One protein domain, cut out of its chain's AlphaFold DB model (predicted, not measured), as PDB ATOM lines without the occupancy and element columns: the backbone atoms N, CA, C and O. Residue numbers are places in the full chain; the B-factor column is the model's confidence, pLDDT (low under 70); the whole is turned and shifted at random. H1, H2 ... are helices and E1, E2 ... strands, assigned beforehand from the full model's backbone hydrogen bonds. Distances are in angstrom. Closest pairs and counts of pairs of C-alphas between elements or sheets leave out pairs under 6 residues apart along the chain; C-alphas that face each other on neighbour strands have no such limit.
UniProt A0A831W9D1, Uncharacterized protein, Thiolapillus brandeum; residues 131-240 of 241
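What this domain is: This is residues 131 to 240 of the 241 residues of an uncharacterized protein of Thiolapillus brandeum (UniProt A0A831W9D1). One antiparallel sheet of six strands stands as a wall, with two helices on one face, H1 over edge strand E1 and H2 near the other edge, and no named helix on the opposite face. Residues 192 to 197, between E2 and E3, stick out. The 110 printed residues run H1, E1, H2, E2, E3, E4, E5, E6, with sheet order E1, E6, E5, E4, E3, E2; the class is mixed. The whole is compact, radius of gyration of the C-alphas 14.8 A, spanning 37 by 36 by 22 A.

How they stand to each other: Start at H1, residues 131 to 142, which is over E1, residues 151 to 155, at a height over the sheet of 9.2 A; their closest C-alphas, His 139 and Phe 154, are 5.3 A apart. H2, residues 167 to 174, is on the same face, in two layers, helices on one face of a sheet; its Pro 167 and Val 214 C-alphas, the closest of H2 and E4, residues 214 to 221, are 6.8 A apart. H1 and H2 are apart. E2, residues 185 to 191, E3, residues 201 to 207, E4, E5, residues 224 to 229, and E6, residues 234 to 239, form a meander, each strand the antiparallel neighbour of the one before. Look for N 187 and O 203 at 2.8 A, N 204 and O 218 at 2.8 A, N 226 and O 219 at 2.8 A, and N 236 and O 227 at 2.7 A. E1 is antiparallel to E6, with N 152 and O 237 at 2.8 A. In H1 and H2 every O i to N i+4 pair is within hydrogen-bond range.

Where its parts are: Find C-alpha 131 at (19.051, -20.762, 89.886), where H1 begins its 16.6 A; E1 then spans 13.7 A and H2 10.4 A. E2 begins at C-alpha 185, (1.129, -35.804, 93.989), and spans 20.0 A; E3 spans 19.9 A, E4 19.7 A, E5 16.6 A and E6 17.2 A, ending at C-alpha 239, (11.665, -25.963, 112.199).

The domain as a whole: The C-alphas farthest apart, of Asp 158 and Gly 195, are 40.5 A apart. The printed part has no cut; the link E1 to H2 is long. Mean pLDDT of the printed part is 81.7, with residues 142 to 149 and 195 to 199 among those under 70.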
ATOM      1  N   GLY A 131      19.976 -21.880  89.678       67.31
ATOM      2  CA  GLY A 131      19.051 -20.762  89.886       67.31
ATOM      3  C   GLY A 131      18.319 -20.901  91.218       67.31
ATOM      4  O   GLY A 131      18.445 -20.037  92.083       67.31
ATOM      5  N   LEU A 132      17.699 -22.060  91.452       68.06
ATOM      6  CA  LEU A 132      16.995 -22.357  92.697       68.06
ATOM      7  C   LEU A 132      17.904 -22.261  93.933       68.06
ATOM      8  O   LEU A 132      17.493 -21.708  94.956       68.06
ATOM      9  N   ILE A 133      19.148 -22.756  93.855       70.25
ATOM     10  CA  ILE A 133      20.125 -22.619  94.952       70.25
ATOM     11  C   ILE A 133      20.410 -21.141  95.224       70.25
ATOM     12  O   ILE A 133      20.381 -20.715  96.377       70.25
ATOM     13  N   ARG A 134      20.687 -20.358  94.175       70.12
ATOM     14  CA  ARG A 134      21.029 -18.938  94.294       70.12
ATOM     15  C   ARG A 134      19.911 -18.148  94.958       70.12
ATOM     16  O   ARG A 134      20.200 -17.438  95.919       70.12
ATOM     17  N   GLU A 135      18.678 -18.306  94.489       68.38
ATOM     18  CA  GLU A 135      17.523 -17.603  95.052       68.38
ATOM     19  C   GLU A 135      17.274 -18.045  96.499       68.38
ATOM     20  O   GLU A 135      17.161 -17.215  97.404       68.38
ATOM     21  N   THR A 136      17.333 -19.353  96.771       68.94
ATOM     22  CA  THR A 136      17.181 -19.880  98.138       68.94
ATOM     23  C   THR A 136      18.225 -19.289  99.091       68.94
ATOM     24  O   THR A 136      17.886 -18.879 100.202       68.94
ATOM     25  N   VAL A 137      19.494 -19.208  98.674       71.12
ATOM     26  CA  VAL A 137      20.578 -18.618  99.476       71.12
ATOM     27  C   VAL A 137      20.368 -17.114  99.661       71.12
ATOM     28  O   VAL A 137      20.423 -16.625 100.791       71.12
ATOM     29  N   ALA A 138      20.099 -16.381  98.575       69.12
ATOM     30  CA  ALA A 138      19.912 -14.933  98.595       69.12
ATOM     31  C   ALA A 138      18.793 -14.530  99.563       69.12
ATOM     32  O   ALA A 138      18.966 -13.635 100.400       69.12
ATOM     33  N   HIS A 139      17.675 -15.252  99.536       67.31
ATOM     34  CA  HIS A 139      16.571 -14.980 100.440       67.31
ATOM     35  C   HIS A 139      16.804 -15.497 101.862       67.31
ATOM     36  O   HIS A 139      16.481 -14.791 102.816       67.31
ATOM     37  N   ALA A 140      17.424 -16.667 102.058       68.19
ATOM     38  CA  ALA A 140      17.746 -17.163 103.403       68.19
ATOM     39  C   ALA A 140      18.682 -16.214 104.178       68.19
ATOM     40  O   ALA A 140      18.628 -16.139 105.410       68.19
ATOM     41  N   CYS A 141      19.524 -15.476 103.456       71.94
ATOM     42  CA  CYS A 141      20.527 -14.578 104.016       71.94
ATOM     43  C   CYS A 141      20.053 -13.139 104.214       71.94
ATOM     44  O   CYS A 141      20.571 -12.446 105.090       71.94
ATOM     45  N   THR A 142      19.042 -12.705 103.462       66.56
ATOM     46  CA  THR A 142      18.393 -11.395 103.628       66.56
ATOM     47  C   THR A 142      17.151 -11.453 104.516       66.56
ATOM     48  O   THR A 142      16.742 -10.427 105.068       66.56
ATOM     49  N   ALA A 143      16.571 -12.641 104.715       60.16
ATOM     50  CA  ALA A 143      15.430 -12.831 105.594       60.16
ATOM     51  C   ALA A 143      15.748 -12.326 107.005       60.16
ATOM     52  O   ALA A 143      16.762 -12.688 107.615       60.16
ATOM     53  N   GLN A 144      14.840 -11.518 107.561       53.34
ATOM     54  CA  GLN A 144      14.846 -11.163 108.977       53.34
ATOM     55  C   GLN A 144      14.602 -12.438 109.790       53.34
ATOM     56  O   GLN A 144      13.475 -12.752 110.174       53.34
ATOM     57  N   THR A 145      15.659 -13.213 110.030       50.38
ATOM     58  CA  THR A 145      15.593 -14.442 110.810       50.38
ATOM     59  C   THR A 145      15.265 -14.068 112.245       50.38
ATOM     60  O   THR A 145      16.152 -13.795 113.055       50.38
ATOM     61  N   ARG A 146      13.980 -14.074 112.598       48.78
ATOM     62  CA  ARG A 146      13.582 -14.194 113.993       48.78
ATOM     63  C   ARG A 146      13.915 -15.629 114.382       48.78
ATOM     64  O   ARG A 146      13.090 -16.518 114.232       48.78
ATOM     65  N   MET A 147      15.122 -15.871 114.898       47.38
ATOM     66  CA  MET A 147      15.483 -17.184 115.461       47.38
ATOM     67  C   MET A 147      14.437 -17.688 116.475       47.38
ATOM     68  O   MET A 147      14.255 -18.891 116.632       47.38
ATOM     69  N   VAL A 148      13.690 -16.770 117.098       51.03
ATOM     70  CA  VAL A 148      12.556 -17.064 117.983       51.03
ATOM     71  C   VAL A 148      11.345 -17.661 117.246       51.03
ATOM     72  O   VAL A 148      10.681 -18.526 117.807       51.03
ATOM     73  N   SER A 149      11.045 -17.254 116.004       55.38
ATOM     74  CA  SER A 149       9.870 -17.750 115.262       55.38
ATOM     75  C   SER A 149      10.100 -19.086 114.557       55.38
ATOM     76  O   SER A 149       9.145 -19.621 113.997       55.38
ATOM     77  N   ARG A 150      11.336 -19.621 114.581       72.44
ATOM     78  CA  ARG A 150      11.719 -20.909 113.961       72.44
ATOM     79  C   ARG A 150      11.247 -21.039 112.509       72.44
ATOM     80  O   ARG A 150      10.946 -22.134 112.036       72.44
ATOM     81  N   SER A 151      11.145 -19.904 111.826       73.12
ATOM     82  CA  SER A 151      10.635 -19.810 110.471       73.12
ATOM     83  C   SER A 151      11.405 -18.763 109.682       73.12
ATOM     84  O   SER A 151      11.733 -17.690 110.192       73.12
ATOM     85  N   VAL A 152      11.698 -19.100 108.435       75.06
ATOM     86  CA  VAL A 152      12.288 -18.223 107.427       75.06
ATOM     87  C   VAL A 152      11.247 -18.079 106.333       75.06
ATOM     88  O   VAL A 152      10.666 -19.083 105.939       75.06
ATOM     89  N   HIS A 153      10.994 -16.855 105.881       80.12
ATOM     90  CA  HIS A 153      10.129 -16.587 104.733       80.12
ATOM     91  C   HIS A 153      10.979 -15.965 103.632       80.12
ATOM     92  O   HIS A 153      11.912 -15.215 103.933       80.12
ATOM     93  N   PHE A 154      10.668 -16.302 102.392       78.31
ATOM     94  CA  PHE A 154      11.364 -15.829 101.208       78.31
ATOM     95  C   PHE A 154      10.377 -15.549 100.081       78.31
ATOM     96  O   PHE A 154       9.265 -16.079 100.073       78.31
ATOM     97  N   ASP A 155      10.794 -14.671  99.179       82.38
ATOM     98  CA  ASP A 155      10.039 -14.300  97.990       82.38
ATOM     99  C   ASP A 155      10.400 -15.270  96.855       82.38
ATOM    100  O   ASP A 155      11.521 -15.770  96.799       82.38
ATOM    101  N   LEU A 156       9.436 -15.593  96.001       83.62
ATOM    102  CA  LEU A 156       9.598 -16.447  94.826       83.62
ATOM    103  C   LEU A 156       9.141 -15.756  93.533       83.62
ATOM    104  O   LEU A 156       9.141 -16.398  92.488       83.62
ATOM    105  N   HIS A 157       8.749 -14.478  93.567       85.06
ATOM    106  CA  HIS A 157       8.288 -13.756  92.372       85.06
ATOM    107  C   HIS A 157       9.372 -13.612  91.296       85.06
ATOM    108  O   HIS A 157       9.039 -13.543  90.115       85.06
ATOM    109  N   ASP A 158      10.644 -13.585  91.700       80.81
ATOM    110  CA  ASP A 158      11.792 -13.468  90.795       80.81
ATOM    111  C   ASP A 158      12.289 -14.835  90.273       80.81
ATOM    112  O   ASP A 158      13.217 -14.881  89.464       80.81
ATOM    113  N   LEU A 159      11.681 -15.951  90.706       81.25
ATOM    114  CA  LEU A 159      12.035 -17.288  90.229       81.25
ATOM    115  C   LEU A 159      11.574 -17.470  88.777       81.25
ATOM    116  O   LEU A 159      10.398 -17.268  88.463       81.25
ATOM    117  N   ASP A 160      12.483 -17.902  87.900       84.00
ATOM    118  CA  ASP A 160      12.136 -18.241  86.521       84.00
ATOM    119  C   ASP A 160      11.136 -19.416  86.519       84.00
ATOM    120  O   ASP A 160      11.419 -20.464  87.104       84.00
ATOM    121  N   PRO A 161       9.958 -19.293  85.880       84.50
ATOM    122  CA  PRO A 161       9.020 -20.403  85.769       84.50
ATOM    123  C   PRO A 161       9.620 -21.668  85.140       84.50
ATOM    124  O   PRO A 161       9.129 -22.759  85.433       84.50
ATOM    125  N   ASP A 162      10.655 -21.537  84.305       85.88
ATOM    126  CA  ASP A 162      11.356 -22.668  83.689       85.88
ATOM    127  C   ASP A 162      12.299 -23.393  84.675       85.88
ATOM    128  O   ASP A 162      12.680 -24.536  84.426       85.88
ATOM    129  N   ASP A 163      12.632 -22.784  85.823       83.12
ATOM    130  CA  ASP A 163      13.351 -23.440  86.928       83.12
ATOM    131  C   ASP A 163      12.429 -24.332  87.788       83.12
ATOM    132  O   ASP A 163      12.909 -25.105  88.624       83.12
ATOM    133  N   ILE A 164      11.101 -24.247  87.615       87.38
ATOM    134  CA  ILE A 164      10.135 -25.071  88.354       87.38
ATOM    135  C   ILE A 164       9.955 -26.413  87.624       87.38
ATOM    136  O   ILE A 164       9.463 -26.431  86.494       87.38
ATOM    137  N   PRO A 165      10.255 -27.559  88.265       87.38
ATOM    138  CA  PRO A 165      10.185 -28.849  87.594       87.38
ATOM    139  C   PRO A 165       8.744 -29.215  87.221       87.38
ATOM    140  O   PRO A 165       7.796 -29.046  87.994       87.38
ATOM    141  N   THR A 166       8.582 -29.782  86.032       92.00
ATOM    142  CA  THR A 166       7.311 -30.310  85.543       92.00
ATOM    143  C   THR A 166       6.894 -31.566  86.313       92.00
ATOM    144  O   THR A 166       7.726 -32.280  86.886       92.00
ATOM    145  N   PRO A 167       5.596 -31.926  86.297       92.62
ATOM    146  CA  PRO A 167       5.132 -33.166  86.916       92.62
ATOM    147  C   PRO A 167       5.843 -34.412  86.373       92.62
ATOM    148  O   PRO A 167       6.098 -35.351  87.123       92.62
ATOM    149  N   GLN A 168       6.178 -34.425  85.080       92.00
ATOM    150  CA  GLN A 168       6.894 -35.525  84.439       92.00
ATOM    151  C   GLN A 168       8.336 -35.630  84.939       92.00
ATOM    152  O   GLN A 168       8.780 -36.736  85.231       92.00
ATOM    153  N   GLU A 169       9.043 -34.508  85.077       88.88
ATOM    154  CA  GLU A 169      10.405 -34.480  85.627       88.88
ATOM    155  C   GLU A 169      10.426 -34.943  87.082       88.88
ATOM    156  O   GLU A 169      11.268 -35.754  87.457       88.88
ATOM    157  N   ILE A 170       9.440 -34.526  87.881       89.31
ATOM    158  CA  ILE A 170       9.281 -34.996  89.262       89.31
ATOM    159  C   ILE A 170       9.084 -36.515  89.304       89.31
ATOM    160  O   ILE A 170       9.722 -37.193  90.105       89.31
ATOM    161  N   VAL A 171       8.210 -37.070  88.456       89.62
ATOM    162  CA  VAL A 171       7.978 -38.523  88.402       89.62
ATOM    163  C   VAL A 171       9.205 -39.264  87.870       89.62
ATOM    164  O   VAL A 171       9.486 -40.368  88.324       89.62
ATOM    165  N   ALA A 172       9.960 -38.681  86.941       85.12
ATOM    166  CA  ALA A 172      11.208 -39.270  86.465       85.12
ATOM    167  C   ALA A 172      12.272 -39.318  87.575       85.12
ATOM    168  O   ALA A 172      12.960 -40.324  87.716       85.12
ATOM    169  N   ALA A 173      12.360 -38.262  88.389       81.50
ATOM    170  CA  ALA A 173      13.308 -38.136  89.492       81.50
ATOM    171  C   ALA A 173      12.942 -39.002  90.708       81.50
ATOM    172  O   ALA A 173      13.783 -39.691  91.282       81.50
ATOM    173  N   LEU A 174      11.675 -38.963  91.124       83.56
ATOM    174  CA  LEU A 174      11.204 -39.588  92.360       83.56
ATOM    175  C   LEU A 174      10.459 -40.899  92.123       83.56
ATOM    176  O   LEU A 174      10.112 -41.570  93.090       83.56
ATOM    177  N   GLY A 175      10.172 -41.284  90.881       85.81
ATOM    178  CA  GLY A 175       9.249 -42.367  90.538       85.81
ATOM    179  C   GLY A 175       7.775 -41.989  90.723       85.81
ATOM    180  O   GLY A 175       7.452 -40.839  91.005       85.81
ATOM    181  N   PRO A 176       6.845 -42.956  90.649       89.25
ATOM    182  CA  PRO A 176       5.424 -42.682  90.854       89.25
ATOM    183  C   PRO A 176       5.116 -42.285  92.314       89.25
ATOM    184  O   PRO A 176       5.764 -42.807  93.233       89.25
ATOM    185  N   PRO A 177       4.124 -41.407  92.558       91.62
ATOM    186  CA  PRO A 177       3.691 -41.057  93.910       91.62
ATOM    187  C   PRO A 177       3.157 -42.283  94.661       91.62
ATOM    188  O   PRO A 177       2.548 -43.175  94.075       91.62
ATOM    189  N   ASN A 178       3.378 -42.320  95.975       89.38
ATOM    190  CA  ASN A 178       3.007 -43.434  96.857       89.38
ATOM    191  C   ASN A 178       2.010 -43.050  97.959       89.38
ATOM    192  O   ASN A 178       1.867 -43.747  98.964       89.38
ATOM    193  N   GLY A 179       1.336 -41.919  97.798       85.62
ATOM    194  CA  GLY A 179       0.266 -41.485  98.673       85.62
ATOM    195  C   GLY A 179      -0.889 -40.902  97.878       85.62
ATOM    196  O   GLY A 179      -0.725 -40.415  96.762       85.62
ATOM    197  N   GLU A 180      -2.066 -40.925  98.490       85.00
ATOM    198  CA  GLU A 180      -3.247 -40.286  97.926       85.00
ATOM    199  C   GLU A 180      -3.204 -38.772  98.165       85.00
ATOM    200  O   GLU A 180      -2.937 -38.301  99.276       85.00
ATOM    201  N   ALA A 181      -3.488 -38.006  97.116       86.69
ATOM    202  CA  ALA A 181      -3.673 -36.564  97.171       86.69
ATOM    203  C   ALA A 181      -4.918 -36.191  96.367       86.69
ATOM    204  O   ALA A 181      -5.106 -36.662  95.250       86.69
ATOM    205  N   THR A 182      -5.761 -35.317  96.917       82.06
ATOM    206  CA  THR A 182      -6.974 -34.840  96.233       82.06
ATOM    207  C   THR A 182      -6.644 -34.026  94.979       82.06
ATOM    208  O   THR A 182      -7.420 -34.009  94.030       82.06
ATOM    209  N   ARG A 183      -5.490 -33.346  94.972       89.12
ATOM    210  CA  ARG A 183      -4.985 -32.549  93.851       89.12
ATOM    211  C   ARG A 183      -3.459 -32.637  93.816       89.12
ATOM    212  O   ARG A 183      -2.804 -32.145  94.732       89.12
ATOM    213  N   GLY A 184      -2.922 -33.256  92.767       93.25
ATOM    214  CA  GLY A 184      -1.484 -33.392  92.534       93.25
ATOM    215  C   GLY A 184      -0.881 -34.700  93.053       93.25
ATOM    216  O   GLY A 184      -1.474 -35.762  92.888       93.25
ATOM    217  N   MET A 185       0.319 -34.636  93.630       95.44
ATOM    218  CA  MET A 185       1.129 -35.804  93.989       95.44
ATOM    219  C   MET A 185       1.485 -35.800  95.478       95.44
ATOM    220  O   MET A 185       1.799 -34.753  96.050       95.44
ATOM    221  N   LEU A 186       1.475 -36.980  96.100       93.56
ATOM    222  CA  LEU A 186       1.984 -37.183  97.454       93.56
ATOM    223  C   LEU A 186       3.055 -38.272  97.454       93.56
ATOM    224  O   LEU A 186       2.793 -39.426  97.117       93.56
ATOM    225  N   TYR A 187       4.241 -37.887  97.901       91.12
ATOM    226  CA  TYR A 187       5.357 -38.770  98.170       91.12
ATOM    227  C   TYR A 187       5.551 -38.879  99.675       91.12
ATOM    228  O   TYR A 187       5.646 -37.868 100.368       91.12
ATOM    229  N   ARG A 188       5.607 -40.101 100.192       89.69
ATOM    230  CA  ARG A 188       5.938 -40.391 101.588       89.69
ATOM    231  C   ARG A 188       7.284 -41.078 101.640       89.69
ATOM    232  O   ARG A 188       7.497 -42.073 100.945       89.69
ATOM    233  N   PHE A 189       8.150 -40.566 102.496       86.88
ATOM    234  CA  PHE A 189       9.513 -41.021 102.667       86.88
ATOM    235  C   PHE A 189       9.789 -41.373 104.124       86.88
ATOM    236  O   PHE A 189       9.180 -40.841 105.057       86.88
ATOM    237  N   ARG A 190      10.773 -42.242 104.313       85.94
ATOM    238  CA  ARG A 190      11.365 -42.548 105.608       85.94
ATOM    239  C   ARG A 190      12.880 -42.582 105.476       85.94
ATOM    240  O   ARG A 190      13.410 -42.909 104.416       85.94
ATOM    241  N   LEU A 191      13.571 -42.278 106.566       85.81
ATOM    242  CA  LEU A 191      14.994 -42.569 106.657       85.81
ATOM    243  C   LEU A 191      15.165 -44.088 106.806       85.81
ATOM    244  O   LEU A 191      14.511 -44.718 107.641       85.81
ATOM    245  N   ARG A 192      16.023 -44.702 105.992       85.75
ATOM    246  CA  ARG A 192      16.287 -46.142 106.062       85.75
ATOM    247  C   ARG A 192      16.820 -46.512 107.445       85.75
ATOM    248  O   ARG A 192      17.769 -45.905 107.935       85.75
ATOM    249  N   GLY A 193      16.221 -47.543 108.042       77.94
ATOM    250  CA  GLY A 193      16.568 -48.021 109.384       77.94
ATOM    251  C   GLY A 193      15.931 -47.222 110.525       77.94
ATOM    252  O   GLY A 193      16.108 -47.582 111.686       77.94
ATOM    253  N   ALA A 194      15.166 -46.173 110.221       74.44
ATOM    254  CA  ALA A 194      14.405 -45.446 111.219       74.44
ATOM    255  C   ALA A 194      13.221 -46.283 111.737       74.44
ATOM    256  O   ALA A 194      12.540 -46.967 110.968       74.44
ATOM    257  N   GLY A 195      12.981 -46.235 113.051       65.06
ATOM    258  CA  GLY A 195      11.822 -46.879 113.675       65.06
ATOM    259  C   GLY A 195      10.491 -46.245 113.235       65.06
ATOM    260  O   GLY A 195      10.493 -45.139 112.695       65.06
ATOM    261  N   PRO A 196       9.344 -46.904 113.492       61.88
ATOM    262  CA  PRO A 196       8.019 -46.400 113.102       61.88
ATOM    263  C   PRO A 196       7.657 -45.056 113.757       61.88
ATOM    264  O   PRO A 196       6.817 -44.334 113.229       61.88
ATOM    265  N   GLU A 197       8.315 -44.735 114.873       57.28
ATOM    266  CA  GLU A 197       8.169 -43.489 115.636       57.28
ATOM    267  C   GLU A 197       8.915 -42.298 115.013       57.28
ATOM    268  O   GLU A 197       8.690 -41.155 115.405       57.28
ATOM    269  N   VAL A 198       9.840 -42.539 114.074       63.72
ATOM    270  CA  VAL A 198      10.571 -41.450 113.418       63.72
ATOM    271  C   VAL A 198       9.638 -40.751 112.445       63.72
ATOM    272  O   VAL A 198       8.984 -41.381 111.613       63.72
ATOM    273  N   GLU A 199       9.584 -39.428 112.570       61.47
ATOM    274  CA  GLU A 199       8.657 -38.597 111.825       61.47
ATOM    275  C   GLU A 199       8.791 -38.825 110.312       61.47
ATOM    276  O   GLU A 199       9.854 -38.649 109.708       61.47
ATOM    277  N   LYS A 200       7.685 -39.259 109.700       71.12
ATOM    278  CA  LYS A 200       7.637 -39.559 108.271       71.12
ATOM    279  C   LYS A 200       7.790 -38.268 107.480       71.12
ATOM    280  O   LYS A 200       7.026 -37.317 107.648       71.12
ATOM    281  N   SER A 201       8.779 -38.267 106.600       84.69
ATOM    282  CA  SER A 201       9.028 -37.169 105.675       84.69
ATOM    283  C   SER A 201       8.047 -37.274 104.507       84.69
ATOM    284  O   SER A 201       7.610 -38.368 104.144       84.69
ATOM    285  N   PHE A 202       7.658 -36.157 103.908       88.94
ATOM    286  CA  PHE A 202       6.769 -36.182 102.750       88.94
ATOM    287  C   PHE A 202       7.068 -35.040 101.790       88.94
ATOM    288  O   PHE A 202       7.490 -33.970 102.211       88.94
ATOM    289  N   ALA A 203       6.786 -35.255 100.509       91.06
ATOM    290  CA  ALA A 203       6.663 -34.194  99.519       91.06
ATOM    291  C   ALA A 203       5.224 -34.188  99.003       91.06
ATOM    292  O   ALA A 203       4.742 -35.186  98.468       91.06
ATOM    293  N   ARG A 204       4.521 -33.075  99.176       94.56
ATOM    294  CA  ARG A 204       3.210 -32.836  98.585       94.56
ATOM    295  C   ARG A 204       3.352 -31.771  97.515       94.56
ATOM    296  O   ARG A 204       3.921 -30.716  97.763       94.56
ATOM    297  N   ILE A 205       2.826 -32.068  96.339       95.62
ATOM    298  CA  ILE A 205       2.975 -31.231  95.158       95.62
ATOM    299  C   ILE A 205       1.580 -30.976  94.626       95.62
ATOM    300  O   ILE A 205       0.882 -31.918  94.253       95.62
ATOM    301  N   TRP A 206       1.165 -29.717  94.620       96.75
ATOM    302  CA  TRP A 206      -0.108 -29.308  94.050       96.75
ATOM    303  C   TRP A 206       0.108 -28.928  92.598       96.75
ATOM    304  O   TRP A 206       1.049 -28.208  92.264       96.75
ATOM    305  N   LEU A 207      -0.778 -29.435  91.750       96.31
ATOM    306  CA  LEU A 207      -0.777 -29.147  90.326       96.31
ATOM    307  C   LEU A 207      -1.912 -28.195  89.980       96.31
ATOM    308  O   LEU A 207      -2.935 -28.168  90.669       96.31
ATOM    309  N   ASP A 208      -1.754 -27.472  88.883       94.88
ATOM    310  CA  ASP A 208      -2.816 -26.674  88.287       94.88
ATOM    311  C   ASP A 208      -4.019 -27.528  87.851       94.88
ATOM    312  O   ASP A 208      -4.005 -28.762  87.881       94.88
ATOM    313  N   SER A 209      -5.100 -26.871  87.434       93.88
ATOM    314  CA  SER A 209      -6.313 -27.560  86.973       93.88
ATOM    315  C   SER A 209      -6.082 -28.426  85.730       93.88
ATOM    316  O   SER A 209      -6.869 -29.337  85.470       93.88
ATOM    317  N   THR A 210      -5.012 -28.165  84.972       93.94
ATOM    318  CA  THR A 210      -4.633 -28.953  83.794       93.94
ATOM    319  C   THR A 210      -3.739 -30.149  84.128       93.94
ATOM    320  O   THR A 210      -3.570 -31.031  83.285       93.94
ATOM    321  N   GLY A 211      -3.181 -30.200  85.343       92.00
ATOM    322  CA  GLY A 211      -2.226 -31.217  85.775       92.00
ATOM    323  C   GLY A 211      -0.848 -31.093  85.118       92.00
ATOM    324  O   GLY A 211      -0.084 -32.054  85.145       92.00
ATOM    325  N   LYS A 212      -0.535 -29.953  84.491       92.00
ATOM    326  CA  LYS A 212       0.708 -29.741  83.731       92.00
ATOM    327  C   LYS A 212       1.707 -28.844  84.440       92.00
ATOM    328  O   LYS A 212       2.887 -28.909  84.113       92.00
ATOM    329  N   LYS A 213       1.255 -28.006  85.372       93.50
ATOM    330  CA  LYS A 213       2.115 -27.060  86.089       93.50
ATOM    331  C   LYS A 213       2.075 -27.321  87.581       93.50
ATOM    332  O   LYS A 213       1.017 -27.634  88.123       93.50
ATOM    333  N   VAL A 214       3.222 -27.168  88.230       94.44
ATOM    334  CA  VAL A 214       3.316 -27.185  89.688       94.44
ATOM    335  C   VAL A 214       2.943 -25.801  90.212       94.44
ATOM    336  O   VAL A 214       3.523 -24.802  89.809       94.44
ATOM    337  N   GLU A 215       1.959 -25.750  91.104       94.94
ATOM    338  CA  GLU A 215       1.510 -24.516  91.760       94.94
ATOM    339  C   GLU A 215       2.135 -24.353  93.144       94.94
ATOM    340  O   GLU A 215       2.384 -23.237  93.588       94.94
ATOM    341  N   ARG A 216       2.388 -25.466  93.840       94.81
ATOM    342  CA  ARG A 216       2.949 -25.448  95.189       94.81
ATOM    343  C   ARG A 216       3.690 -26.736  95.493       94.81
ATOM    344  O   ARG A 216       3.252 -27.819  95.097       94.81
ATOM    345  N   VAL A 217       4.760 -26.633  96.267       92.69
ATOM    346  CA  VAL A 217       5.496 -27.764  96.828       92.69
ATOM    347  C   VAL A 217       5.592 -27.588  98.333       92.69
ATOM    348  O   VAL A 217       6.007 -26.551  98.830       92.69
ATOM    349  N   GLN A 218       5.234 -28.625  99.075       92.06
ATOM    350  CA  GLN A 218       5.480 -28.713 100.504       92.06
ATOM    351  C   GLN A 218       6.317 -29.949 100.761       92.06
ATOM    352  O   GLN A 218       5.887 -31.068 100.489       92.06
ATOM    353  N   PHE A 219       7.503 -29.748 101.313       89.19
ATOM    354  CA  PHE A 219       8.419 -30.815 101.655       89.19
ATOM    355  C   PHE A 219       8.690 -30.786 103.149       89.19
ATOM    356  O   PHE A 219       9.192 -29.798 103.673       89.19
ATOM    357  N   ARG A 220       8.368 -31.873 103.842       86.44
ATOM    358  CA  ARG A 220       8.754 -32.084 105.231       86.44
ATOM    359  C   ARG A 220       9.841 -33.137 105.284       86.44
ATOM    360  O   ARG A 220       9.623 -34.253 104.815       86.44
ATOM    361  N   TYR A 221      10.968 -32.796 105.892       80.50
ATOM    362  CA  TYR A 221      12.074 -33.706 106.124       80.50
ATOM    363  C   TYR A 221      12.603 -33.556 107.538       80.50
ATOM    364  O   TYR A 221      13.120 -32.500 107.907       80.50
ATOM    365  N   LEU A 222      12.473 -34.630 108.318       79.25
ATOM    366  CA  LEU A 222      12.800 -34.634 109.744       79.25
ATOM    367  C   LEU A 222      12.080 -33.456 110.430       79.25
ATOM    368  O   LEU A 222      10.868 -33.286 110.272       79.25
ATOM    369  N   ILE A 223      12.831 -32.605 111.124       79.19
ATOM    370  CA  ILE A 223      12.313 -31.429 111.826       79.19
ATOM    371  C   ILE A 223      12.067 -30.213 110.923       79.19
ATOM    372  O   ILE A 223      11.611 -29.183 111.410       79.19
ATOM    373  N   TYR A 224      12.365 -30.287 109.627       82.06
ATOM    374  CA  TYR A 224      12.243 -29.164 108.700       82.06
ATOM    375  C   TYR A 224      11.010 -29.304 107.813       82.06
ATOM    376  O   TYR A 224      10.684 -30.392 107.345       82.06
ATOM    377  N   GLN A 225      10.351 -28.186 107.519       86.69
ATOM    378  CA  GLN A 225       9.331 -28.109 106.479       86.69
ATOM    379  C   GLN A 225       9.589 -26.915 105.575       86.69
ATOM    380  O   GLN A 225       9.512 -25.777 106.029       86.69
ATOM    381  N   LEU A 226       9.839 -27.191 104.305       88.00
ATOM    382  CA  LEU A 226       9.802 -26.241 103.208       88.00
ATOM    383  C   LEU A 226       8.373 -26.174 102.657       88.00
ATOM    384  O   LEU A 226       7.711 -27.197 102.484       88.00
ATOM    385  N   ASP A 227       7.902 -24.976 102.362       90.69
ATOM    386  CA  ASP A 227       6.647 -24.717 101.673       90.69
ATOM    387  C   ASP A 227       6.907 -23.617 100.644       90.69
ATOM    388  O   ASP A 227       7.364 -22.548 101.028       90.69
ATOM    389  N   ALA A 228       6.697 -23.897  99.366       90.69
ATOM    390  CA  ALA A 228       6.916 -22.985  98.253       90.69
ATOM    391  C   ALA A 228       5.626 -22.907  97.439       90.69
ATOM    392  O   ALA A 228       5.226 -23.897  96.825       90.69
ATOM    393  N   ASP A 229       4.963 -21.757  97.469       93.62
ATOM    394  CA  ASP A 229       3.727 -21.457  96.755       93.62
ATOM    395  C   ASP A 229       4.050 -20.531  95.577       93.62
ATOM    396  O   ASP A 229       4.268 -19.329  95.733       93.62
ATOM    397  N   PHE A 230       4.125 -21.118  94.385       91.69
ATOM    398  CA  PHE A 230       4.506 -20.420  93.158       91.69
ATOM    399  C   PHE A 230       3.377 -19.547  92.609       91.69
ATOM    400  O   PHE A 230       3.613 -18.709  91.745       91.69
ATOM    401  N   VAL A 231       2.144 -19.726  93.095       93.06
ATOM    402  CA  VAL A 231       1.003 -18.896  92.695       93.06
ATOM    403  C   VAL A 231       1.017 -17.580  93.458       93.06
ATOM    404  O   VAL A 231       0.799 -16.528  92.861       93.06
ATOM    405  N   SER A 232       1.265 -17.630  94.769       93.56
ATOM    406  CA  SER A 232       1.409 -16.418  95.581       93.56
ATOM    407  C   SER A 232       2.814 -15.818  95.538       93.56
ATOM    408  O   SER A 232       2.993 -14.718  96.049       93.56
ATOM    409  N   GLY A 233       3.798 -16.540  94.993       90.00
ATOM    410  CA  GLY A 233       5.202 -16.134  95.001       90.00
ATOM    411  C   GLY A 233       5.802 -16.115  96.410       90.00
ATOM    412  O   GLY A 233       6.675 -15.303  96.693       90.00
ATOM    413  N   GLU A 234       5.330 -16.981  97.312       90.06
ATOM    414  CA  GLU A 234       5.798 -17.019  98.703       90.06
ATOM    415  C   GLU A 234       6.424 -18.367  99.046       90.06
ATOM    416  O   GLU A 234       5.885 -19.428  98.732       90.06
ATOM    417  N   GLY A 235       7.536 -18.335  99.775       87.06
ATOM    418  CA  GLY A 235       8.172 -19.519 100.324       87.06
ATOM    419  C   GLY A 235       8.442 -19.410 101.821       87.06
ATOM    420  O   GLY A 235       8.619 -18.325 102.379       87.06
ATOM    421  N   SER A 236       8.478 -20.548 102.510       85.69
ATOM    422  CA  SER A 236       8.877 -20.619 103.910       85.69
ATOM    423  C   SER A 236       9.605 -21.911 104.271       85.69
ATOM    424  O   SER A 236       9.311 -22.978 103.742       85.69
ATOM    425  N   ILE A 237      10.537 -21.819 105.218       81.50
ATOM    426  CA  ILE A 237      11.135 -22.961 105.917       81.50
ATOM    427  C   ILE A 237      10.750 -22.857 107.389       81.50
ATOM    428  O   ILE A 237      10.944 -21.808 108.000       81.50
ATOM    429  N   ARG A 238      10.232 -23.933 107.980       83.12
ATOM    430  CA  ARG A 238       9.871 -24.037 109.403       83.12
ATOM    431  C   ARG A 238      10.645 -25.159 110.082       83.12
ATOM    432  O   ARG A 238      10.925 -26.170 109.446       83.12
ATOM    433  N   ILE A 239      10.951 -24.984 111.367       77.06
ATOM    434  CA  ILE A 239      11.665 -25.963 112.199       77.06
ATOM    435  C   ILE A 239      10.774 -26.399 113.375       77.06
ATOM    436  O   ILE A 239      10.328 -25.560 114.162       77.06
ATOM    437  N   PHE A 240      10.544 -27.705 113.516       74.50
ATOM    438  CA  PHE A 240       9.749 -28.345 114.567       74.50
ATOM    439  C   PHE A 240      10.686 -29.009 115.593       74.50
ATOM    440  O   PHE A 240      11.373 -29.959 115.255       74.50
TER     441      PHE A 240